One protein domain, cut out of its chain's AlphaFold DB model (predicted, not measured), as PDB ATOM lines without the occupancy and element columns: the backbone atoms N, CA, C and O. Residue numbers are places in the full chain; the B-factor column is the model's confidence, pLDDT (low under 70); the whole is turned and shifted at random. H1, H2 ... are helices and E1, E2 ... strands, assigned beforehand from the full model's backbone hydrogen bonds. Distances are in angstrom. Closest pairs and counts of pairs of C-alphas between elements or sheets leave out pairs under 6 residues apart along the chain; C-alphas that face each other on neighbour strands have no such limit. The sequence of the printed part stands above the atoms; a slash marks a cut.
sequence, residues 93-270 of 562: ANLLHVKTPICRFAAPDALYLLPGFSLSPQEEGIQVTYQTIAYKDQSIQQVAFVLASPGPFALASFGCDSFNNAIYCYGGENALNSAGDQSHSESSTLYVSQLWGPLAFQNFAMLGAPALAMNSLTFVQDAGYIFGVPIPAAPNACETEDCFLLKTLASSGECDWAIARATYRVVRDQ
ATOM      1  N   ALA A  93      80.092  -7.153  11.416       49.19
ATOM      2  CA  ALA A  93      79.548  -5.868  11.827       49.19
ATOM      3  C   ALA A  93      79.236  -5.799  13.335       49.19
ATOM      4  O   ALA A  93      79.480  -4.762  13.944       49.19
ATOM      5  N   ASN A  94      78.786  -6.893  13.966       45.88
ATOM      6  CA  ASN A  94      78.512  -6.905  15.407       45.88
ATOM      7  C   ASN A  94      79.796  -6.883  16.249       45.88
ATOM      8  O   ASN A  94      79.767  -6.390  17.370       45.88
ATOM      9  N   LEU A  95      80.928  -7.344  15.708       48.22
ATOM     10  CA  LEU A  95      82.234  -7.242  16.369       48.22
ATOM     11  C   LEU A  95      82.901  -5.890  16.181       48.22
ATOM     12  O   LEU A  95      83.506  -5.372  17.111       48.22
ATOM     13  N   LEU A  96      82.765  -5.299  14.994       48.25
ATOM     14  CA  LEU A  96      83.290  -3.961  14.720       48.25
ATOM     15  C   LEU A  96      82.531  -2.862  15.480       48.25
ATOM     16  O   LEU A  96      83.057  -1.763  15.635       48.25
ATOM     17  N   HIS A  97      81.320  -3.144  15.972       43.66
ATOM     18  CA  HIS A  97      80.547  -2.212  16.796       43.66
ATOM     19  C   HIS A  97      80.906  -2.220  18.283       43.66
ATOM     20  O   HIS A  97      80.494  -1.306  19.005       43.66
ATOM     21  N   VAL A  98      81.687  -3.194  18.754       51.19
ATOM     22  CA  VAL A  98      82.172  -3.175  20.131       51.19
ATOM     23  C   VAL A  98      83.309  -2.155  20.205       51.19
ATOM     24  O   VAL A  98      84.395  -2.380  19.680       51.19
ATOM     25  N   LYS A  99      83.056  -1.008  20.850       56.75
ATOM     26  CA  LYS A  99      84.017   0.099  21.073       56.75
ATOM     27  C   LYS A  99      85.199  -0.270  21.984       56.75
ATOM     28  O   LYS A  99      85.828   0.602  22.574       56.75
ATOM     29  N   THR A 100      85.469  -1.550  22.168       67.56
ATOM     30  CA  THR A 100      86.546  -2.019  23.028       67.56
ATOM     31  C   THR A 100      87.832  -2.100  22.221       67.56
ATOM     32  O   THR A 100      87.786  -2.516  21.060       67.56
ATOM     33  N   PRO A 101      88.982  -1.739  22.803       77.00
ATOM     34  CA  PRO A 101      90.260  -1.992  22.160       77.00
ATOM     35  C   PRO A 101      90.396  -3.501  21.924       77.00
ATOM     36  O   PRO A 101      90.387  -4.292  22.861       77.00
ATOM     37  N   ILE A 102      90.467  -3.914  20.658       84.06
ATOM     38  CA  ILE A 102      90.695  -5.311  20.274       84.06
ATOM     39  C   ILE A 102      92.163  -5.433  19.899       84.06
ATOM     40  O   ILE A 102      92.613  -4.763  18.967       84.06
ATOM     41  N   CYS A 103      92.888  -6.318  20.574       90.00
ATOM     42  CA  CYS A 103      94.218  -6.690  20.132       90.00
ATOM     43  C   CYS A 103      94.100  -7.705  18.992       90.00
ATOM     44  O   CYS A 103      93.382  -8.703  19.089       90.00
ATOM     45  N   ARG A 104      94.799  -7.436  17.889       92.25
ATOM     46  CA  ARG A 104      94.788  -8.275  16.689       92.25
ATOM     47  C   ARG A 104      96.210  -8.708  16.396       92.25
ATOM     48  O   ARG A 104      97.084  -7.854  16.312       92.25
ATOM     49  N   PHE A 105      96.430  -9.999  16.193       91.81
ATOM     50  CA  PHE A 105      97.726 -10.495  15.740       91.81
ATOM     51  C   PHE A 105      97.555 -11.669  14.780       91.81
ATOM     52  O   PHE A 105      96.592 -12.438  14.860       91.81
ATOM     53  N   ALA A 106      98.497 -11.780  13.852       92.62
ATOM     54  CA  ALA A 106      98.568 -12.867  12.892       92.62
ATOM     55  C   ALA A 106      99.446 -13.987  13.457       92.62
ATOM     56  O   ALA A 106     100.600 -13.740  13.804       92.62
ATOM     57  N   ALA A 107      98.902 -15.198  13.546       92.12
ATOM     58  CA  ALA A 107      99.662 -16.426  13.768       92.12
ATOM     59  C   ALA A 107      99.925 -17.120  12.415       92.12
ATOM     60  O   ALA A 107      99.469 -16.626  11.390       92.12
ATOM     61  N   PRO A 108     100.648 -18.249  12.341       91.25
ATOM     62  CA  PRO A 108     100.864 -18.944  11.066       91.25
ATOM     63  C   PRO A 108      99.590 -19.504  10.405       91.25
ATOM     64  O   PRO A 108      99.543 -19.660   9.185       91.25
ATOM     65  N   ASP A 109      98.567 -19.832  11.191       92.06
ATOM     66  CA  ASP A 109      97.371 -20.574  10.773       92.06
ATOM     67  C   ASP A 109      96.081 -19.737  10.783       92.06
ATOM     68  O   ASP A 109      95.185 -19.966   9.960       92.06
ATOM     69  N   ALA A 110      95.998 -18.745  11.669       94.88
ATOM     70  CA  ALA A 110      94.827 -17.896  11.828       94.88
ATOM     71  C   ALA A 110      95.171 -16.459  12.250       94.88
ATOM     72  O   ALA A 110      96.217 -16.171  12.831       94.88
ATOM     73  N   LEU A 111      94.234 -15.545  11.996       95.12
ATOM     74  CA  LEU A 111      94.195 -14.228  12.630       95.12
ATOM     75  C   LEU A 111      93.434 -14.341  13.952       95.12
ATOM     76  O   LEU A 111      92.286 -14.783  13.963       95.12
ATOM     77  N   TYR A 112      94.042 -13.893  15.042       94.50
ATOM     78  CA  TYR A 112      93.431 -13.901  16.366       94.50
ATOM     79  C   TYR A 112      92.932 -12.502  16.724       94.50
ATOM     80  O   TYR A 112      93.624 -11.501  16.520       94.50
ATOM     81  N   LEU A 113      91.720 -12.440  17.268       93.44
ATOM     82  CA  LEU A 113      91.079 -11.232  17.771       93.44
ATOM     83  C   LEU A 113      90.829 -11.426  19.266       93.44
ATOM     84  O   LEU A 113      89.903 -12.138  19.667       93.44
ATOM     85  N   LEU A 114      91.685 -10.816  20.082       91.38
ATOM     86  CA  LEU A 114      91.576 -10.852  21.534       91.38
ATOM     87  C   LEU A 114      90.864  -9.585  21.982       91.38
ATOM     88  O   LEU A 114      91.352  -8.479  21.719       91.38
ATOM     89  N   PRO A 115      89.713  -9.707  22.645       87.25
ATOM     90  CA  PRO A 115      89.054  -8.529  23.149       87.25
ATOM     91  C   PRO A 115      89.799  -8.001  24.376       87.25
ATOM     92  O   PRO A 115      90.060  -8.739  25.324       87.25
ATOM     93  N   GLY A 116      90.124  -6.711  24.359       78.31
ATOM     94  CA  GLY A 116      90.477  -5.966  25.557       78.31
ATOM     95  C   GLY A 116      89.193  -5.486  26.207       78.31
ATOM     96  O   GLY A 116      88.707  -4.391  25.917       78.31
ATOM     97  N   PHE A 117      88.600  -6.333  27.040       71.31
ATOM     98  CA  PHE A 117      87.525  -5.898  27.912       71.31
ATOM     99  C   PHE A 117      88.139  -5.400  29.205       71.31
ATOM    100  O   PHE A 117      89.093  -5.981  29.710       71.31
ATOM    101  N   SER A 118      87.549  -4.360  29.783       55.25
ATOM    102  CA  SER A 118      87.668  -4.225  31.220       55.25
ATOM    103  C   SER A 118      86.401  -4.752  31.843       55.25
ATOM    104  O   SER A 118      85.383  -4.067  31.923       55.25
ATOM    105  N   LEU A 119      86.449  -6.037  32.174       60.09
ATOM    106  CA  LEU A 119      85.413  -6.636  32.987       60.09
ATOM    107  C   LEU A 119      85.586  -6.075  34.392       60.09
ATOM    108  O   LEU A 119      86.654  -6.195  34.996       60.09
ATOM    109  N   SER A 120      84.535  -5.434  34.897       53.06
ATOM    110  CA  SER A 120      84.458  -5.168  36.325       53.06
ATOM    111  C   SER A 120      84.521  -6.529  37.031       53.06
ATOM    112  O   SER A 120      83.741  -7.415  36.673       53.06
ATOM    113  N   PRO A 121      85.407  -6.728  38.021       53.50
ATOM    114  CA  PRO A 121      85.590  -8.016  38.700       53.50
ATOM    115  C   PRO A 121      84.328  -8.531  39.416       53.50
ATOM    116  O   PRO A 121      84.341  -9.636  39.943       53.50
ATOM    117  N   GLN A 122      83.238  -7.754  39.447       53.19
ATOM    118  CA  GLN A 122      81.961  -8.146  40.044       53.19
ATOM    119  C   GLN A 122      81.043  -8.976  39.138       53.19
ATOM    120  O   GLN A 122      80.079  -9.544  39.645       53.19
ATOM    121  N   GLU A 123      81.299  -9.081  37.831       63.97
ATOM    122  CA  GLU A 123      80.478  -9.932  36.957       63.97
ATOM    123  C   GLU A 123      81.005 -11.375  36.948       63.97
ATOM    124  O   GLU A 123      81.555 -11.874  35.963       63.97
ATOM    125  N   GLU A 124      80.837 -12.060  38.083       64.31
ATOM    126  CA  GLU A 124      81.056 -13.503  38.174       64.31
ATOM    127  C   GLU A 124      80.161 -14.228  37.152       64.31
ATOM    128  O   GLU A 124      78.937 -14.108  37.166       64.31
ATOM    129  N   GLY A 125      80.778 -14.988  36.243       70.12
ATOM    130  CA  GLY A 125      80.075 -15.833  35.270       70.12
ATOM    131  C   GLY A 125      80.186 -15.404  33.805       70.12
ATOM    132  O   GLY A 125      79.694 -16.126  32.936       70.12
ATOM    133  N   ILE A 126      80.859 -14.292  33.489       73.81
ATOM    134  CA  ILE A 126      81.115 -13.939  32.086       73.81
ATOM    135  C   ILE A 126      82.221 -14.832  31.525       73.81
ATOM    136  O   ILE A 126      83.398 -14.718  31.868       73.81
ATOM    137  N   GLN A 127      81.834 -15.723  30.613       76.81
ATOM    138  CA  GLN A 127      82.784 -16.500  29.833       76.81
ATOM    139  C   GLN A 127      83.488 -15.577  28.837       76.81
ATOM    140  O   GLN A 127      82.914 -15.157  27.829       76.81
ATOM    141  N   VAL A 128      84.753 -15.269  29.108       82.56
ATOM    142  CA  VAL A 128      85.592 -14.537  28.160       82.56
ATOM    143  C   VAL A 128      85.823 -15.428  26.936       82.56
ATOM    144  O   VAL A 128      86.187 -16.603  27.055       82.56
ATOM    145  N   THR A 129      85.623 -14.868  25.747       88.50
ATOM    146  CA  THR A 129      85.856 -15.551  24.468       88.50
ATOM    147  C   THR A 129      86.775 -14.714  23.586       88.50
ATOM    148  O   THR A 129      86.786 -13.490  23.684       88.50
ATOM    149  N   TYR A 130      87.538 -15.365  22.716       91.38
ATOM    150  CA  TYR A 130      88.276 -14.734  21.624       91.38
ATOM    151  C   TYR A 130      87.796 -15.285  20.296       91.38
ATOM    152  O   TYR A 130      87.054 -16.267  20.242       91.38
ATOM    153  N   GLN A 131      88.220 -14.642  19.214       93.25
ATOM    154  CA  GLN A 131      87.916 -15.127  17.882       93.25
ATOM    155  C   GLN A 131      89.166 -15.466  17.105       93.25
ATOM    156  O   GLN A 131      90.196 -14.805  17.229       93.25
ATOM    157  N   THR A 132      89.037 -16.487  16.274       94.44
ATOM    158  CA  THR A 132      90.056 -16.906  15.322       94.44
ATOM    159  C   THR A 132      89.457 -16.911  13.931       94.44
ATOM    160  O   THR A 132      88.361 -17.433  13.732       94.44
ATOM    161  N   ILE A 133      90.186 -16.357  12.969       95.12
ATOM    162  CA  ILE A 133      89.842 -16.396  11.550       95.12
ATOM    163  C   ILE A 133      90.913 -17.227  10.853       95.12
ATOM    164  O   ILE A 133      92.019 -16.741  10.613       95.12
ATOM    165  N   ALA A 134      90.607 -18.490  10.571       94.81
ATOM    166  CA  ALA A 134      91.553 -19.408   9.948       94.81
ATOM    167  C   ALA A 134      91.850 -18.978   8.505       94.81
ATOM    168  O   ALA A 134      90.940 -18.727   7.717       94.81
ATOM    169  N   TYR A 135      93.124 -18.909   8.112       93.75
ATOM    170  CA  TYR A 135      93.473 -18.395   6.781       93.75
ATOM    171  C   TYR A 135      93.064 -19.329   5.645       93.75
ATOM    172  O   TYR A 135      92.725 -18.864   4.554       93.75
ATOM    173  N   LYS A 136      93.098 -20.641   5.896       94.81
ATOM    174  CA  LYS A 136      92.888 -21.670   4.872       94.81
ATOM    175  C   LYS A 136      91.460 -21.680   4.333       94.81
ATOM    176  O   LYS A 136      91.271 -21.788   3.126       94.81
ATOM    177  N   ASP A 137      90.478 -21.605   5.220       95.88
ATOM    178  CA  ASP A 137      89.056 -21.717   4.888       95.88
ATOM    179  C   ASP A 137      88.257 -20.454   5.233       95.88
ATOM    180  O   ASP A 137      87.057 -20.410   4.974       95.88
ATOM    181  N   GLN A 138      88.919 -19.421   5.774       95.00
ATOM    182  CA  GLN A 138      88.293 -18.182   6.243       95.00
ATOM    183  C   GLN A 138      87.199 -18.441   7.291       95.00
ATOM    184  O   GLN A 138      86.291 -17.625   7.462       95.00
ATOM    185  N   SER A 139      87.266 -19.581   7.992       95.19
ATOM    186  CA  SER A 139      86.309 -19.907   9.041       95.19
ATOM    187  C   SER A 139      86.545 -19.021  10.259       95.19
ATOM    188  O   SER A 139      87.679 -18.805  10.691       95.19
ATOM    189  N   ILE A 140      85.451 -18.492  10.804       94.94
ATOM    190  CA  ILE A 140      85.459 -17.692  12.026       94.94
ATOM    191  C   ILE A 140      84.986 -18.595  13.152       94.94
ATOM    192  O   ILE A 140      83.871 -19.115  13.104       94.94
ATOM    193  N   GLN A 141      85.824 -18.768  14.164       94.44
ATOM    194  CA  GLN A 141      85.478 -19.516  15.363       94.44
ATOM    195  C   GLN A 141      85.547 -18.585  16.562       94.44
ATOM    196  O   GLN A 141      86.480 -17.796  16.695       94.44
ATOM    197  N   GLN A 142      84.542 -18.673  17.426       92.94
ATOM    198  CA  GLN A 142      84.559 -18.047  18.738       92.94
ATOM    199  C   GLN A 142      84.943 -19.120  19.749       92.94
ATOM    200  O   GLN A 142      84.260 -20.137  19.871       92.94
ATOM    201  N   VAL A 143      86.053 -18.908  20.444       90.19
ATOM    202  CA  VAL A 143      86.645 -19.893  21.344       90.19
ATOM    203  C   VAL A 143      86.644 -19.325  22.754       90.19
ATOM    204  O   VAL A 143      87.026 -18.178  22.982       90.19
ATOM    205  N   ALA A 144      86.183 -20.121  23.712       86.69
ATOM    206  CA  ALA A 144      86.236 -19.754  25.118       86.69
ATOM    207  C   ALA A 144      87.660 -19.864  25.662       86.69
ATOM    208  O   ALA A 144      88.401 -20.789  25.318       86.69
ATOM    209  N   PHE A 145      88.028 -18.939  26.543       80.12
ATOM    210  CA  PHE A 145      89.267 -19.062  27.296       80.12
ATOM    211  C   PHE A 145      89.165 -20.142  28.367       80.12
ATOM    212  O   PHE A 145      88.101 -20.405  28.934       80.12
ATOM    213  N   VAL A 146      90.311 -20.741  28.680       77.38
ATOM    214  CA  VAL A 146      90.440 -21.613  29.843       77.38
ATOM    215  C   VAL A 146      90.589 -20.717  31.075       77.38
ATOM    216  O   VAL A 146      91.664 -20.178  31.327       77.38
ATOM    217  N   LEU A 147      89.502 -20.560  31.839       67.38
ATOM    218  CA  LEU A 147      89.391 -19.678  33.020       67.38
ATOM    219  C   LEU A 147      90.452 -19.915  34.112       67.38
ATOM    220  O   LEU A 147      90.628 -19.077  34.986       67.38
ATOM    221  N   ALA A 148      91.171 -21.038  34.068       71.44
ATOM    222  CA  ALA A 148      92.259 -21.328  34.999       71.44
ATOM    223  C   ALA A 148      93.504 -20.440  34.794       71.44
ATOM    224  O   ALA A 148      94.423 -20.485  35.606       71.44
ATOM    225  N   SER A 149      93.556 -19.661  33.712       67.19
ATOM    226  CA  SER A 149      94.669 -18.779  33.384       67.19
ATOM    227  C   SER A 149      94.245 -17.308  33.519       67.19
ATOM    228  O   SER A 149      93.353 -16.871  32.784       67.19
ATOM    229  N   PRO A 150      94.880 -16.522  34.411       67.44
ATOM    230  CA  PRO A 150      94.668 -15.081  34.486       67.44
ATOM    231  C   PRO A 150      95.318 -14.393  33.276       67.44
ATOM    232  O   PRO A 150      96.361 -13.774  33.406       67.44
ATOM    233  N   GLY A 151      94.768 -14.539  32.070       73.88
ATOM    234  CA  GLY A 151      95.310 -13.875  30.879       73.88
ATOM    235  C   GLY A 151      95.088 -12.353  30.873       73.88
ATOM    236  O   GLY A 151      94.482 -11.810  31.799       73.88
ATOM    237  N   PRO A 152      95.508 -11.642  29.808       75.88
ATOM    238  CA  PRO A 152      95.434 -10.175  29.710       75.88
ATOM    239  C   PRO A 152      94.000  -9.638  29.520       75.88
ATOM    240  O   PRO A 152      93.791  -8.530  29.045       75.88
ATOM    241  N   PHE A 153      92.978 -10.427  29.839       72.44
ATOM    242  CA  PHE A 153      91.603 -10.196  29.395       72.44
ATOM    243  C   PHE A 153      90.827  -9.179  30.223       72.44
ATOM    244  O   PHE A 153      89.745  -8.779  29.807       72.44
ATOM    245  N   ALA A 154      91.357  -8.794  31.384       74.19
ATOM    246  CA  ALA A 154      90.852  -7.671  32.172       74.19
ATOM    247  C   ALA A 154      91.486  -6.330  31.750       74.19
ATOM    248  O   ALA A 154      91.047  -5.261  32.197       74.19
ATOM    249  N   LEU A 155      92.505  -6.394  30.882       81.81
ATOM    250  CA  LEU A 155      93.289  -5.254  30.446       81.81
ATOM    251  C   LEU A 155      92.763  -4.729  29.108       81.81
ATOM    252  O   LEU A 155      92.558  -5.460  28.139       81.81
ATOM    253  N   ALA A 156      92.596  -3.418  29.031       84.81
ATOM    254  CA  ALA A 156      92.440  -2.696  27.783       84.81
ATOM    255  C   ALA A 156      93.820  -2.333  27.210       84.81
ATOM    256  O   ALA A 156      94.783  -2.155  27.949       84.81
ATOM    257  N   SER A 157      93.918  -2.145  25.892       87.25
ATOM    258  CA  SER A 157      95.082  -1.493  25.263       87.25
ATOM    259  C   SER A 157      96.440  -2.193  25.459       87.25
ATOM    260  O   SER A 157      97.469  -1.518  25.486       87.25
ATOM    261  N   PHE A 158      96.458  -3.520  25.591       91.38
ATOM    262  CA  PHE A 158      97.688  -4.316  25.546       91.38
ATOM    263  C   PHE A 158      98.137  -4.572  24.100       91.38
ATOM    264  O   PHE A 158      97.323  -4.569  23.172       91.38
ATOM    265  N   GLY A 159      99.430  -4.830  23.915       92.81
ATOM    266  CA  GLY A 159     100.013  -5.226  22.632       92.81
ATOM    267  C   GLY A 159     100.340  -6.715  22.607       92.81
ATOM    268  O   GLY A 159     100.957  -7.209  23.550       92.81
ATOM    269  N   CYS A 160      99.974  -7.416  21.531       95.12
ATOM    270  CA  CYS A 160     100.371  -8.808  21.305       95.12
ATOM    271  C   CYS A 160     101.078  -9.003  19.969       95.12
ATOM    272  O   CYS A 160     100.773  -8.319  18.993       95.12
ATOM    273  N   ASP A 161     101.935 -10.016  19.923       95.38
ATOM    274  CA  ASP A 161     102.511 -10.565  18.699       95.38
ATOM    275  C   ASP A 161     102.705 -12.085  18.849       95.38
ATOM    276  O   ASP A 161     102.611 -12.628  19.955       95.38
ATOM    277  N   SER A 162     102.952 -12.785  17.743       94.12
ATOM    278  CA  SER A 162     103.242 -14.218  17.757       94.12
ATOM    279  C   SER A 162     104.676 -14.510  17.320       94.12
ATOM    280  O   SER A 162     105.189 -13.951  16.354       94.12
ATOM    281  N   PHE A 163     105.337 -15.409  18.043       94.31
ATOM    282  CA  PHE A 163     106.698 -15.839  17.749       94.31
ATOM    283  C   PHE A 163     106.902 -17.294  18.171       94.31
ATOM    284  O   PHE A 163     106.423 -17.712  19.222       94.31
ATOM    285  N   ASN A 164     107.595 -18.092  17.349       92.88
ATOM    286  CA  ASN A 164     107.865 -19.513  17.616       92.88
ATOM    287  C   ASN A 164     106.637 -20.307  18.097       92.88
ATOM    288  O   ASN A 164     106.704 -21.065  19.062       92.88
ATOM    289  N   ASN A 165     105.504 -20.125  17.411       91.25
ATOM    290  CA  ASN A 165     104.245 -20.808  17.716       91.25
ATOM    291  C   ASN A 165     103.685 -20.514  19.135       91.25
ATOM    292  O   ASN A 165     102.845 -21.240  19.670       91.25
ATOM    293  N   ALA A 166     104.108 -19.405  19.730       93.19
ATOM    294  CA  ALA A 166     103.540 -18.853  20.945       93.19
ATOM    295  C   ALA A 166     103.044 -17.428  20.693       93.19
ATOM    296  O   ALA A 166     103.519 -16.720  19.807       93.19
ATOM    297  N   ILE A 167     102.070 -17.019  21.489       93.38
ATOM    298  CA  ILE A 167     101.527 -15.672  21.535       93.38
ATOM    299  C   ILE A 167     102.106 -15.010  22.758       93.38
ATOM    300  O   ILE A 167     102.034 -15.567  23.853       93.38
ATOM    301  N   TYR A 168     102.618 -13.811  22.562       94.69
ATOM    302  CA  TYR A 168     103.108 -12.960  23.619       94.69
ATOM    303  C   TYR A 168     102.226 -11.729  23.648       94.69
ATOM    304  O   TYR A 168     102.011 -11.102  22.617       94.69
ATOM    305  N   CYS A 169     101.724 -11.383  24.821       94.94
ATOM    306  CA  CYS A 169     101.008 -10.142  25.058       94.94
ATOM    307  C   CYS A 169     101.671  -9.424  26.220       94.94
ATOM    308  O   CYS A 169     102.077 -10.060  27.189       94.94
ATOM    309  N   TYR A 170     101.793  -8.109  26.143       94.12
ATOM    310  CA  TYR A 170     102.401  -7.317  27.199       94.12
ATOM    311  C   TYR A 170     101.584  -6.068  27.465       94.12
ATOM    312  O   TYR A 170     101.038  -5.473  26.533       94.12
ATOM    313  N   GLY A 171     101.607  -5.636  28.720       91.56
ATOM    314  CA  GLY A 171     101.046  -4.361  29.128       91.56
ATOM    315  C   GLY A 171      99.529  -4.372  29.153       91.56
ATOM    316  O   GLY A 171      98.901  -5.424  29.243       91.56
ATOM    317  N   GLY A 172      98.964  -3.174  29.077       88.69
ATOM    318  CA  GLY A 172      97.537  -2.916  29.159       88.69
ATOM    319  C   GLY A 172      97.134  -2.203  30.448       88.69
ATOM    320  O   GLY A 172      97.886  -2.116  31.418       88.69
ATOM    321  N   GLU A 173      95.931  -1.644  30.434       84.06
ATOM    322  CA  GLU A 173      95.338  -0.884  31.529       84.06
ATOM    323  C   GLU A 173      94.107  -1.631  32.051       84.06
ATOM    324  O   GLU A 173      93.149  -1.850  31.310       84.06
ATOM    325  N   ASN A 174      94.109  -2.022  33.327       77.31
ATOM    326  CA  ASN A 174      92.883  -2.457  34.000       77.31
ATOM    327  C   ASN A 174      91.990  -1.224  34.177       77.31
ATOM    328  O   ASN A 174      92.483  -0.208  34.666       77.31
ATOM    329  N   ALA A 175      90.681  -1.285  33.903       65.81
ATOM    330  CA  ALA A 175      89.799  -0.149  34.224       65.81
ATOM    331  C   ALA A 175      89.730   0.132  35.727       65.81
ATOM    332  O   ALA A 175      89.389   1.244  36.122       65.81
ATOM    333  N   LEU A 176      90.101  -0.838  36.570       61.19
ATOM    334  CA  LEU A 176      90.292  -0.609  38.003       61.19
ATOM    335  C   LEU A 176      91.433   0.382  38.276       61.19
ATOM    336  O   LEU A 176      91.306   1.224  39.159       61.19
ATOM    337  N   ASN A 177      92.498   0.371  37.469       61.03
ATOM    338  CA  ASN A 177      93.602   1.323  37.614       61.03
ATOM    339  C   ASN A 177      93.171   2.743  37.221       61.03
ATOM    340  O   ASN A 177      93.700   3.722  37.751       61.03
ATOM    341  N   SER A 178      92.164   2.883  36.355       58.22
ATOM    342  CA  SER A 178      91.566   4.186  36.052       58.22
ATOM    343  C   SER A 178      90.810   4.779  37.257       58.22
ATOM    344  O   SER A 178      90.606   5.991  37.298       58.22
ATOM    345  N   ALA A 179      90.438   3.963  38.254       58.62
ATOM    346  CA  ALA A 179      89.769   4.401  39.484       58.62
ATOM    347  C   ALA A 179      90.735   4.864  40.597       58.62
ATOM    348  O   ALA A 179      90.283   5.262  41.670       58.62
ATOM    349  N   GLY A 180      92.050   4.870  40.341       59.34
ATOM    350  CA  GLY A 180      93.056   5.423  41.254       59.34
ATOM    351  C   GLY A 180      93.608   4.448  42.295       59.34
ATOM    352  O   GLY A 180      94.373   4.880  43.159       59.34
ATOM    353  N   ASP A 181      93.269   3.159  42.208       58.03
ATOM    354  CA  ASP A 181      93.867   2.136  43.063       58.03
ATOM    355  C   ASP A 181      95.240   1.729  42.497       58.03
ATOM    356  O   ASP A 181      95.369   1.321  41.342       58.03
ATOM    357  N   GLN A 182      96.298   1.931  43.284       55.59
ATOM    358  CA  GLN A 182      97.700   1.944  42.831       55.59
ATOM    359  C   GLN A 182      98.303   0.555  42.560       55.59
ATOM    360  O   GLN A 182      99.528   0.404  42.536       55.59
ATOM    361  N   SER A 183      97.497  -0.483  42.332       56.84
ATOM    362  CA  SER A 183      98.002  -1.813  41.975       56.84
ATOM    363  C   SER A 183      98.462  -1.851  40.507       56.84
ATOM    364  O   SER A 183      97.931  -2.570  39.666       56.84
ATOM    365  N   HIS A 184      99.488  -1.060  40.184       56.25
ATOM    366  CA  HIS A 184     100.137  -0.978  38.873       56.25
ATOM    367  C   HIS A 184     100.985  -2.217  38.530       56.25
ATOM    368  O   HIS A 184     101.649  -2.236  37.495       56.25
ATOM    369  N   SER A 185     101.008  -3.251  39.376       58.53
ATOM    370  CA  SER A 185     101.870  -4.419  39.170       58.53
ATOM    371  C   SER A 185     101.484  -5.242  37.941       58.53
ATOM    372  O   SER A 185     102.350  -5.861  37.331       58.53
ATOM    373  N   GLU A 186     100.209  -5.240  37.542       63.97
ATOM    374  CA  GLU A 186      99.734  -6.117  36.465       63.97
ATOM    375  C   GLU A 186     100.090  -5.616  35.059       63.97
ATOM    376  O   GLU A 186     100.297  -6.425  34.158       63.97
ATOM    377  N   SER A 187     100.278  -4.309  34.868       68.88
ATOM    378  CA  SER A 187     100.618  -3.714  33.565       68.88
ATOM    379  C   SER A 187     102.086  -3.891  33.157       68.88
ATOM    380  O   SER A 187     102.484  -3.460  32.075       68.88
ATOM    381  N   SER A 188     102.893  -4.544  33.997       79.88
ATOM    382  CA  SER A 188     104.270  -4.963  33.688       79.88
ATOM    383  C   SER A 188     104.368  -6.489  33.566       79.88
ATOM    384  O   SER A 188     105.368  -7.100  33.939       79.88
ATOM    385  N   THR A 189     103.300  -7.128  33.090       85.81
ATOM    386  CA  THR A 189     103.225  -8.585  32.937       85.81
ATOM    387  C   THR A 189     103.347  -8.966  31.466       85.81
ATOM    388  O   THR A 189     102.680  -8.393  30.604       85.81
ATOM    389  N   LEU A 190     104.198  -9.952  31.184       88.19
ATOM    390  CA  LEU A 190     104.233 -10.655  29.908       88.19
ATOM    391  C   LEU A 190     103.352 -11.901  30.014       88.19
ATOM    392  O   LEU A 190     103.576 -12.764  30.860       88.19
ATOM    393  N   TYR A 191     102.374 -12.009  29.131       89.12
ATOM    394  CA  TYR A 191     101.472 -13.143  29.015       89.12
ATOM    395  C   TYR A 191     101.911 -14.002  27.834       89.12
ATOM    396  O   TYR A 191     102.033 -13.491  26.722       89.12
ATOM    397  N   VAL A 192     102.118 -15.300  28.055       90.06
ATOM    398  CA  VAL A 192     102.554 -16.233  27.003       90.06
ATOM    399  C   VAL A 192     101.580 -17.393  26.865       90.06
ATOM    400  O   VAL A 192     101.338 -18.096  27.840       90.06
ATOM    401  N   SER A 193     101.055 -17.638  25.665       90.94
ATOM    402  CA  SER A 193     100.210 -18.804  25.364       90.94
ATOM    403  C   SER A 193     100.762 -19.585  24.180       90.94
ATOM    404  O   SER A 193     101.155 -19.000  23.179       90.94
ATOM    405  N   GLN A 194     100.743 -20.914  24.250       91.19
ATOM    406  CA  GLN A 194     101.051 -21.771  23.100       91.19
ATOM    407  C   GLN A 194      99.864 -21.798  22.122       91.19
ATOM    408  O   GLN A 194      98.715 -21.725  22.557       91.19
ATOM    409  N   LEU A 195     100.128 -21.917  20.815       85.75
ATOM    410  CA  LEU A 195      99.091 -21.912  19.764       85.75
ATOM    411  C   LEU A 195      98.439 -23.283  19.494       85.75
ATOM    412  O   LEU A 195      97.489 -23.370  18.726       85.75
ATOM    413  N   TRP A 196      98.903 -24.371  20.119       81.94
ATOM    414  CA  TRP A 196      98.427 -25.737  19.824       81.94
ATOM    415  C   TRP A 196      97.069 -26.119  20.433       81.94
ATOM    416  O   TRP A 196      96.692 -27.291  20.425       81.94
ATOM    417  N   GLY A 197      96.319 -25.164  20.970       85.44
ATOM    418  CA  GLY A 197      95.027 -25.430  21.587       85.44
ATOM    419  C   GLY A 197      94.320 -24.155  22.023       85.44
ATOM    420  O   GLY A 197      94.714 -23.059  21.616       85.44
ATOM    421  N   PRO A 198      93.273 -24.281  22.857       86.50
ATOM    422  CA  PRO A 198      92.658 -23.131  23.497       86.50
ATOM    423  C   PRO A 198      93.721 -22.284  24.196       86.50
ATOM    424  O   PRO A 198      94.560 -22.825  24.920       86.50
ATOM    425  N   LEU A 199      93.680 -20.970  23.976       88.94
ATOM    426  CA  LEU A 199      94.647 -20.063  24.580       88.94
ATOM    427  C   LEU A 199      94.636 -20.193  26.108       88.94
ATOM    428  O   LEU A 199      93.604 -20.017  26.760       88.94
ATOM    429  N   ALA A 200      95.811 -20.495  26.650       90.19
ATOM    430  CA  ALA A 200      96.086 -20.648  28.068       90.19
ATOM    431  C   ALA A 200      97.362 -19.862  28.370       90.19
ATOM    432  O   ALA A 200      98.471 -20.297  28.055       90.19
ATOM    433  N   PHE A 201      97.189 -18.672  28.939       90.12
ATOM    434  CA  PHE A 201      98.292 -17.763  29.204       90.12
ATOM    435  C   PHE A 201      99.036 -18.134  30.491       90.12
ATOM    436  O   PHE A 201      98.458 -18.488  31.519       90.12
ATOM    437  N   GLN A 202     100.352 -18.040  30.433       90.69
ATOM    438  CA  GLN A 202     101.222 -18.023  31.595       90.69
ATOM    439  C   GLN A 202     101.678 -16.588  31.813       90.69
ATOM    440  O   GLN A 202     102.088 -15.920  30.861       90.69
ATOM    441  N   ASN A 203     101.608 -16.133  33.057       90.00
ATOM    442  CA  ASN A 203     101.946 -14.767  33.417       90.00
ATOM    443  C   ASN A 203     103.369 -14.719  33.945       90.00
ATOM    444  O   ASN A 203     103.725 -15.454  34.867       90.00
ATOM    445  N   PHE A 204     104.158 -13.806  33.402       88.88
ATOM    446  CA  PHE A 204     105.506 -13.522  33.854       88.88
ATOM    447  C   PHE A 204     105.559 -12.062  34.283       88.88
ATOM    448  O   PHE A 204     105.517 -11.159  33.448       88.88
ATOM    449  N   ALA A 205     105.612 -11.831  35.596       86.12
ATOM    450  CA  ALA A 205     105.855 -10.499  36.133       86.12
ATOM    451  C   ALA A 205     107.260 -10.052  35.711       86.12
ATOM    452  O   ALA A 205     108.255 -10.707  36.033       86.12
ATOM    453  N   MET A 206     107.339  -8.948  34.975       82.75
ATOM    454  CA  MET A 206     108.596  -8.461  34.426       82.75
ATOM    455  C   MET A 206     109.216  -7.450  35.385       82.75
ATOM    456  O   MET A 206     108.858  -6.274  35.400       82.75
ATOM    457  N   LEU A 207     110.160  -7.914  36.206       81.56
ATOM    458  CA  LEU A 207     110.869  -7.053  37.153       81.56
ATOM    459  C   LEU A 207     111.600  -5.921  36.417       81.56
ATOM    460  O   LEU A 207     112.440  -6.166  35.554       81.56
ATOM    461  N   GLY A 208     111.279  -4.677  36.780       84.06
ATOM    462  CA  GLY A 208     111.902  -3.472  36.223       84.06
ATOM    463  C   GLY A 208     111.387  -3.044  34.846       84.06
ATOM    464  O   GLY A 208     111.800  -1.990  34.359       84.06
ATOM    465  N   ALA A 209     110.485  -3.806  34.222       85.44
ATOM    466  CA  ALA A 209     109.812  -3.342  33.018       85.44
ATOM    467  C   ALA A 209     108.746  -2.296  33.395       85.44
ATOM    468  O   ALA A 209     108.110  -2.425  34.443       85.44
ATOM    469  N   PRO A 210     108.561  -1.231  32.597       84.25
ATOM    470  CA  PRO A 210     107.562  -0.224  32.905       84.25
ATOM    471  C   PRO A 210     106.157  -0.734  32.598       84.25
ATOM    472  O   PRO A 210     105.922  -1.435  31.611       84.25
ATOM    473  N   ALA A 211     105.208  -0.263  33.394       87.44
ATOM    474  CA  ALA A 211     103.793  -0.338  33.090       87.44
ATOM    475  C   ALA A 211     103.503   0.445  31.801       87.44
ATOM    476  O   ALA A 211     103.631   1.672  31.788       87.44
ATOM    477  N   LEU A 212     103.119  -0.240  30.723       89.06
ATOM    478  CA  LEU A 212     102.794   0.397  29.443       89.06
ATOM    479  C   LEU A 212     101.333   0.141  29.070       89.06
ATOM    480  O   LEU A 212     100.841  -0.978  29.192       89.06
ATOM    481  N   ALA A 213     100.666   1.175  28.566       87.69
ATOM    482  CA  ALA A 213      99.379   1.089  27.886       87.69
ATOM    483  C   ALA A 213      99.541   1.499  26.421       87.69
ATOM    484  O   ALA A 213     100.511   2.167  26.045       87.69
ATOM    485  N   MET A 214      98.570   1.109  25.595       87.12
ATOM    486  CA  MET A 214      98.558   1.385  24.154       87.12
ATOM    487  C   MET A 214      99.867   0.975  23.482       87.12
ATOM    488  O   MET A 214     100.403   1.684  22.628       87.12
ATOM    489  N   ASN A 215     100.434  -0.137  23.938       89.62
ATOM    490  CA  ASN A 215     101.723  -0.584  23.468       89.62
ATOM    491  C   ASN A 215     101.582  -1.435  22.204       89.62
ATOM    492  O   ASN A 215     100.603  -2.144  21.996       89.62
ATOM    493  N   SER A 216     102.613  -1.377  21.373       91.12
ATOM    494  CA  SER A 216     102.901  -2.356  20.336       91.12
ATOM    495  C   SER A 216     104.013  -3.269  20.838       91.12
ATOM    496  O   SER A 216     104.967  -2.809  21.471       91.12
ATOM    497  N   LEU A 217     103.862  -4.560  20.577       93.38
ATOM    498  CA  LEU A 217     104.882  -5.578  20.775       93.38
ATOM    499  C   LEU A 217     105.211  -6.135  19.393       93.38
ATOM    500  O   LEU A 217     104.301  -6.365  18.601       93.38
ATOM    501  N   THR A 218     106.491  -6.316  19.089       94.44
ATOM    502  CA  THR A 218     106.914  -6.985  17.858       94.44
ATOM    503  C   THR A 218     108.150  -7.835  18.091       94.44
ATOM    504  O   THR A 218     109.041  -7.421  18.830       94.44
ATOM    505  N   PHE A 219     108.227  -9.005  17.464       92.31
ATOM    506  CA  PHE A 219     109.434  -9.830  17.492       92.31
ATOM    507  C   PHE A 219     110.300  -9.597  16.257       92.31
ATOM    508  O   PHE A 219     109.842  -9.673  15.117       92.31
ATOM    509  N   VAL A 220     111.590  -9.358  16.487       92.25
ATOM    510  CA  VAL A 220     112.616  -9.363  15.444       92.25
ATOM    511  C   VAL A 220     113.662 -10.383  15.860       92.25
ATOM    512  O   VAL A 220     114.383 -10.167  16.832       92.25
ATOM    513  N   GLN A 221     113.737 -11.487  15.110       89.81
ATOM    514  CA  GLN A 221     114.530 -12.664  15.489       89.81
ATOM    515  C   GLN A 221     114.074 -13.181  16.864       89.81
ATOM    516  O   GLN A 221     112.874 -13.295  17.085       89.81
ATOM    517  N   ASP A 222     115.001 -13.445  17.783       89.31
ATOM    518  CA  ASP A 222     114.716 -13.975  19.120       89.31
ATOM    519  C   ASP A 222     114.478 -12.871  20.172       89.31
ATOM    520  O   ASP A 222     114.475 -13.139  21.376       89.31
ATOM    521  N   ALA A 223     114.274 -11.618  19.747       90.25
ATOM    522  CA  ALA A 223     114.051 -10.483  20.636       90.25
ATOM    523  C   ALA A 223     112.674  -9.838  20.412       90.25
ATOM    524  O   ALA A 223     112.286  -9.529  19.284       90.25
ATOM    525  N   GLY A 224     111.945  -9.611  21.504       91.44
ATOM    526  CA  GLY A 224     110.710  -8.836  21.547       91.44
ATOM    527  C   GLY A 224     110.994  -7.360  21.820       91.44
ATOM    528  O   GLY A 224     111.745  -7.017  22.727       91.44
ATOM    529  N   TYR A 225     110.376  -6.471  21.059       92.44
ATOM    530  CA  TYR A 225     110.508  -5.025  21.192       92.44
ATOM    531  C   TYR A 225     109.162  -4.438  21.575       92.44
ATOM    532  O   TYR A 225     108.155  -4.728  20.926       92.44
ATOM    533  N   ILE A 226     109.151  -3.601  22.611       91.62
ATOM    534  CA  ILE A 226     107.928  -2.956  23.084       91.62
ATOM    535  C   ILE A 226     108.053  -1.446  22.998       91.62
ATOM    536  O   ILE A 226     109.010  -0.848  23.494       91.62
ATOM    537  N   PHE A 227     107.028  -0.845  22.402       89.81
ATOM    538  CA  PHE A 227     106.857   0.595  22.290       89.81
ATOM    539  C   PHE A 227     105.466   0.938  22.795       89.81
ATOM    540  O   PHE A 227     104.492   0.412  22.268       89.81
ATOM    541  N   GLY A 228     105.343   1.806  23.790       89.81
ATOM    542  CA  GLY A 228     104.042   2.154  24.350       89.81
ATOM    543  C   GLY A 228     104.078   3.429  25.169       89.81
ATOM    544  O   GLY A 228     105.127   4.053  25.327       89.81
ATOM    545  N   VAL A 229     102.913   3.807  25.684       87.38
ATOM    546  CA  VAL A 229     102.766   4.969  26.558       87.38
ATOM    547  C   VAL A 229     102.940   4.503  28.004       87.38
ATOM    548  O   VAL A 229     102.209   3.608  28.435       87.38
ATOM    549  N   PRO A 230     103.880   5.079  28.773       85.38
ATOM    550  CA  PRO A 230     104.000   4.790  30.194       85.38
ATOM    551  C   PRO A 230     102.697   5.103  30.924       85.38
ATOM    552  O   PRO A 230     102.154   6.201  30.790       85.38
ATOM    553  N   ILE A 231     102.208   4.151  31.715       82.75
ATOM    554  CA  ILE A 231     101.111   4.398  32.645       82.75
ATOM    555  C   ILE A 231     101.724   5.139  33.837       82.75
ATOM    556  O   ILE A 231     102.604   4.582  34.502       82.75
ATOM    557  N   PRO A 232     101.326   6.391  34.114       73.94
ATOM    558  CA  PRO A 232     101.875   7.125  35.243       73.94
ATOM    559  C   PRO A 232     101.563   6.372  36.539       73.94
ATOM    560  O   PRO A 232     100.412   6.038  36.805       73.94
ATOM    561  N   ALA A 233     102.596   6.136  37.353       62.72
ATOM    562  CA  ALA A 233     102.498   5.407  38.622       62.72
ATOM    563  C   ALA A 233     101.679   6.141  39.705       62.72
ATOM    564  O   ALA A 233     101.489   5.621  40.800       62.72
ATOM    565  N   ALA A 234     101.225   7.366  39.425       58.78
ATOM    566  CA  ALA A 234     100.344   8.124  40.296       58.78
ATOM    567  C   ALA A 234      99.301   8.882  39.454       58.78
ATOM    568  O   ALA A 234      99.688   9.660  38.573       58.78
ATOM    569  N   PRO A 235      97.993   8.740  39.744       54.91
ATOM    570  CA  PRO A 235      96.934   9.465  39.036       54.91
ATOM    571  C   PRO A 235      97.068  10.992  39.160       54.91
ATOM    572  O   PRO A 235      96.597  11.722  38.293       54.91
ATOM    573  N   ASN A 236      97.789  11.472  40.178       53.47
ATOM    574  CA  ASN A 236      97.951  12.896  40.478       53.47
ATOM    575  C   ASN A 236      99.178  13.535  39.799       53.47
ATOM    576  O   ASN A 236      99.415  14.725  39.967       53.47
ATOM    577  N   ALA A 237      99.987  12.769  39.058       48.06
ATOM    578  CA  ALA A 237     101.219  13.281  38.450       48.06
ATOM    579  C   ALA A 237     101.023  13.908  37.053       48.06
ATOM    580  O   ALA A 237     101.982  14.438  36.496       48.06
ATOM    581  N   CYS A 238      99.816  13.858  36.472       46.50
ATOM    582  CA  CYS A 238      99.553  14.364  35.117       46.50
ATOM    583  C   CYS A 238      98.380  15.363  35.084       46.50
ATOM    584  O   CYS A 238      97.296  15.044  34.603       46.50
ATOM    585  N   GLU A 239      98.606  16.587  35.570       46.16
ATOM    586  CA  GLU A 239      97.685  17.729  35.385       46.16
ATOM    587  C   GLU A 239      97.946  18.525  34.087       46.16
ATOM    588  O   GLU A 239      97.271  19.513  33.808       46.16
ATOM    589  N   THR A 240      98.912  18.126  33.255       52.41
ATOM    590  CA  THR A 240      99.262  18.865  32.029       52.41
ATOM    591  C   THR A 240      98.325  18.541  30.856       52.41
ATOM    592  O   THR A 240      98.052  17.366  30.595       52.41
ATOM    593  N   GLU A 241      97.903  19.561  30.093       45.56
ATOM    594  CA  GLU A 241      96.980  19.464  28.936       45.56
ATOM    595  C   GLU A 241      97.360  18.380  27.904       45.56
ATOM    596  O   GLU A 241      96.480  17.730  27.333       45.56
ATOM    597  N   ASP A 242      98.653  18.113  27.699       43.47
ATOM    598  CA  ASP A 242      99.134  17.109  26.736       43.47
ATOM    599  C   ASP A 242      98.730  15.667  27.107       43.47
ATOM    600  O   ASP A 242      98.446  14.840  26.236       43.47
ATOM    601  N   CYS A 243      98.623  15.376  28.405       49.12
ATOM    602  CA  CYS A 243      98.215  14.073  28.936       49.12
ATOM    603  C   CYS A 243      96.712  13.821  28.682       49.12
ATOM    604  O   CYS A 243      96.290  12.701  28.376       49.12
ATOM    605  N   PHE A 244      95.899  14.882  28.740       44.59
ATOM    606  CA  PHE A 244      94.459  14.834  28.478       44.59
ATOM    607  C   PHE A 244      94.154  14.567  26.997       44.59
ATOM    608  O   PHE A 244      93.263  13.783  26.662       44.59
ATOM    609  N   LEU A 245      94.942  15.161  26.098       44.97
ATOM    610  CA  LEU A 245      94.800  14.988  24.652       44.97
ATOM    611  C   LEU A 245      95.134  13.552  24.211       44.97
ATOM    612  O   LEU A 245      94.402  12.974  23.408       44.97
ATOM    613  N   LEU A 246      96.178  12.945  24.791       46.44
ATOM    614  CA  LEU A 246      96.547  11.544  24.548       46.44
ATOM    615  C   LEU A 246      95.481  10.560  25.051       46.44
ATOM    616  O   LEU A 246      95.078   9.681  24.292       46.44
ATOM    617  N   LYS A 247      94.952  10.741  26.273       45.97
ATOM    618  CA  LYS A 247      93.849   9.911  26.800       45.97
ATOM    619  C   LYS A 247      92.575  10.026  25.955       45.97
ATOM    620  O   LYS A 247      91.910   9.028  25.687       45.97
ATOM    621  N   THR A 248      92.258  11.232  25.483       43.12
ATOM    622  CA  THR A 248      91.068  11.473  24.656       43.12
ATOM    623  C   THR A 248      91.192  10.796  23.284       43.12
ATOM    624  O   THR A 248      90.257  10.128  22.848       43.12
ATOM    625  N   LEU A 249      92.362  10.885  22.637       43.12
ATOM    626  CA  LEU A 249      92.642  10.215  21.355       43.12
ATOM    627  C   LEU A 249      92.750   8.686  21.484       43.12
ATOM    628  O   LEU A 249      92.414   7.967  20.548       43.12
ATOM    629  N   ALA A 250      93.184   8.178  22.638       43.66
ATOM    630  CA  ALA A 250      93.198   6.747  22.937       43.66
ATOM    631  C   ALA A 250      91.790   6.152  23.023       43.66
ATOM    632  O   ALA A 250      91.507   5.089  22.472       43.66
ATOM    633  N   SER A 251      90.887   6.870  23.694       39.47
ATOM    634  CA  SER A 251      89.508   6.431  23.922       39.47
ATOM    635  C   SER A 251      88.618   6.467  22.669       39.47
ATOM    636  O   SER A 251      87.542   5.870  22.670       39.47
ATOM    637  N   SER A 252      89.044   7.140  21.591       40.69
ATOM    638  CA  SER A 252      88.256   7.265  20.355       40.69
ATOM    639  C   SER A 252      88.386   6.072  19.397       40.69
ATOM    640  O   SER A 252      87.664   6.026  18.403       40.69
ATOM    641  N   GLY A 253      89.257   5.093  19.683       35.69
ATOM    642  CA  GLY A 253      89.424   3.891  18.852       35.69
ATOM    643  C   GLY A 253      90.194   4.111  17.539       35.69
ATOM    644  O   GLY A 253      90.233   3.217  16.698       35.69
ATOM    645  N   GLU A 254      90.838   5.268  17.359       38.25
ATOM    646  CA  GLU A 254      91.629   5.626  16.166       38.25
ATOM    647  C   GLU A 254      93.146   5.401  16.373       38.25
ATOM    648  O   GLU A 254      93.983   6.237  16.013       38.25
ATOM    649  N   CYS A 255      93.524   4.272  16.984       38.41
ATOM    650  CA  CYS A 255      94.895   4.021  17.455       38.41
ATOM    651  C   CYS A 255      95.973   4.034  16.354       38.41
ATOM    652  O   CYS A 255      97.093   4.471  16.620       38.41
ATOM    653  N   ASP A 256      95.645   3.665  15.111       38.38
ATOM    654  CA  ASP A 256      96.627   3.673  14.013       38.38
ATOM    655  C   ASP A 256      97.059   5.097  13.605       38.38
ATOM    656  O   ASP A 256      98.175   5.309  13.128       38.38
ATOM    657  N   TRP A 257      96.209   6.107  13.824       32.59
ATOM    658  CA  TRP A 257      96.494   7.495  13.438       32.59
ATOM    659  C   TRP A 257      97.179   8.301  14.544       32.59
ATOM    660  O   TRP A 257      97.973   9.201  14.248       32.59
ATOM    661  N   ALA A 258      96.900   7.992  15.812       35.25
ATOM    662  CA  ALA A 258      97.415   8.746  16.955       35.25
ATOM    663  C   ALA A 258      98.940   8.603  17.113       35.25
ATOM    664  O   ALA A 258      99.631   9.605  17.314       35.25
ATOM    665  N   ILE A 259      99.479   7.393  16.911       38.69
ATOM    666  CA  ILE A 259     100.927   7.126  16.949       38.69
ATOM    667  C   ILE A 259     101.636   7.887  15.817       38.69
ATOM    668  O   ILE A 259     102.656   8.543  16.045       38.69
ATOM    669  N   ALA A 260     101.058   7.916  14.612       34.09
ATOM    670  CA  ALA A 260     101.614   8.664  13.483       34.09
ATOM    671  C   ALA A 260     101.614  10.188  13.720       34.09
ATOM    672  O   ALA A 260     102.589  10.867  13.396       34.09
ATOM    673  N   ARG A 261     100.551  10.743  14.323       31.98
ATOM    674  CA  ARG A 261     100.421  12.189  14.587       31.98
ATOM    675  C   ARG A 261     101.316  12.680  15.726       31.98
ATOM    676  O   ARG A 261     101.909  13.751  15.594       31.98
ATOM    677  N   ALA A 262     101.434  11.911  16.810       32.81
ATOM    678  CA  ALA A 262     102.312  12.240  17.935       32.81
ATOM    679  C   ALA A 262     103.788  12.234  17.502       32.81
ATOM    680  O   ALA A 262     104.524  13.180  17.782       32.81
ATOM    681  N   THR A 263     104.181  11.247  16.687       35.28
ATOM    682  CA  THR A 263     105.521  11.178  16.084       35.28
ATOM    683  C   THR A 263     105.783  12.350  15.124       35.28
ATOM    684  O   THR A 263     106.901  12.850  15.037       35.28
ATOM    685  N   TYR A 264     104.753  12.855  14.430       29.58
ATOM    686  CA  TYR A 264     104.877  13.973  13.484       29.58
ATOM    687  C   TYR A 264     105.050  15.346  14.159       29.58
ATOM    688  O   TYR A 264     105.740  16.211  13.617       29.58
ATOM    689  N   ARG A 265     104.443  15.573  15.335       29.23
ATOM    690  CA  ARG A 265     104.502  16.878  16.024       29.23
ATOM    691  C   ARG A 265     105.886  17.149  16.626       29.23
ATOM    692  O   ARG A 265     106.401  18.245  16.452       29.23
ATOM    693  N   VAL A 266     106.521  16.129  17.207       31.83
ATOM    694  CA  VAL A 266     107.862  16.228  17.822       31.83
ATOM    695  C   VAL A 266     108.968  16.463  16.781       31.83
ATOM    696  O   VAL A 266     109.948  17.150  17.049       31.83
ATOM    697  N   VAL A 267     108.800  15.958  15.552       32.16
ATOM    698  CA  VAL A 267     109.793  16.131  14.471       32.16
ATOM    699  C   VAL A 267     109.752  17.539  13.857       32.16
ATOM    700  O   VAL A 267     110.758  18.011  13.324       32.16
ATOM    701  N   ARG A 268     108.622  18.252  13.966       32.22
ATOM    702  CA  ARG A 268     108.470  19.602  13.401       32.22
ATOM    703  C   ARG A 268     109.273  20.659  14.167       32.22
ATOM    704  O   ARG A 268     109.780  21.584  13.539       32.22
ATOM    705  N   ASP A 269     109.457  20.472  15.473       34.91
ATOM    706  CA  ASP A 269     110.192  21.409  16.337       34.91
ATOM    707  C   ASP A 269     111.722  21.300  16.199       34.91
ATOM    708  O   ASP A 269     112.450  22.165  16.680       34.91
ATOM    709  N   GLN A 270     112.233  20.293  15.479       34.09
ATOM    710  CA  GLN A 270     113.672  20.113  15.232       34.09
ATOM    711  C   GLN A 270     114.144  20.561  13.837       34.09
ATOM    712  O   GLN A 270     115.287  20.308  13.463       34.09
TER     713      GLN A 270
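Overview. This is residues 93 to 270 of the 562 residues of an uncharacterized protein of Blyttiomyces helicus (UniProt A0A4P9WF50). Two strongly twisted four-stranded meanders, E1 to E4 and E5 to E8, meet along their edge strands E1 and E5 as an open V; the hairpin of E9 and E10 packs by E9 on E5, and two helices, H2 and H3, lie beyond it at one end. The link of residues 145 to 158 joins the two sheets, and residues 237 to 245 and 263 to 270 stick out. The printed part has 178 residues, with named elements in the order H1, E1 to E10, H2, H3; its class is mixed, helices and strands. The sheets, in the orders E1 E2 E3 E4, E5 E6 E7 E8 and E9 E10, are antiparallel. It is compact, with a radius of gyration of the C-alphas of 16.7 A and spans of 49 by 39 by 37 A.

Arrangement. H1, residues 93 to 96, only grazes the first sheet with residues 95 to 96. E1, residues 102 to 106, E2, 110 to 115, E3, 129 to 134, and E4, 140 to 144, form a meander, each strand the antiparallel neighbour of the one before. N 103 and O 114 are 2.9 A apart, N 113 and O 131 2.8 A, and N 143 and O 130 2.8 A, within hydrogen-bond range. E5, residues 159 to 163, E6, 166 to 170, E7, 189 to 194, and E8, 201 to 205, form the second meander, with N 161 and O 168 at 2.9 A, N 167 and O 193 at 2.8 A and N 204 and O 190 at 2.8 A. The closest C-alphas of E1 and E5, those of Phe 105 and Asp 161, are 5.6 A apart. E9, residues 212 to 220, and E10, 223 to 230, form a hairpin, with N 216 and O 227 at 2.7 A. E9 bends by 79 degrees at residue 215; the closest C-alphas of E5 and E9, Gly 159 and Ser 216, are 4.7 A apart. H2, residues 241 to 251, and H3, 255 to 268, only just touch, only at the corner, with 3 pairs of C-alphas within 8 A, the closest being Leu 249 and Ala 258 at 6.7 A. Every O i to N i+4 pair is within hydrogen-bond range in H2, and 5 of 10 in H3; H1 is too short for such a pair.

Along the chain. H1 begins at C-alpha 93, (79.548, -5.868, 11.827). E9 is 19.7 A long, E10 20.6 A and H3 21.1 A. H3 ends at C-alpha 268, (108.470, 19.602, 13.401).

Size, cuts and confidence. The printed part has no cut. The C-alphas farthest apart, of Gly 125 and Gln 270, are 53.1 A apart. The links E2 to E3, E4 to E5 and E6 to E7 are long. Mean pLDDT of the printed part is 72.8; among the residues under 70 are 93 to 100, 175 to 187 and 233 to 270.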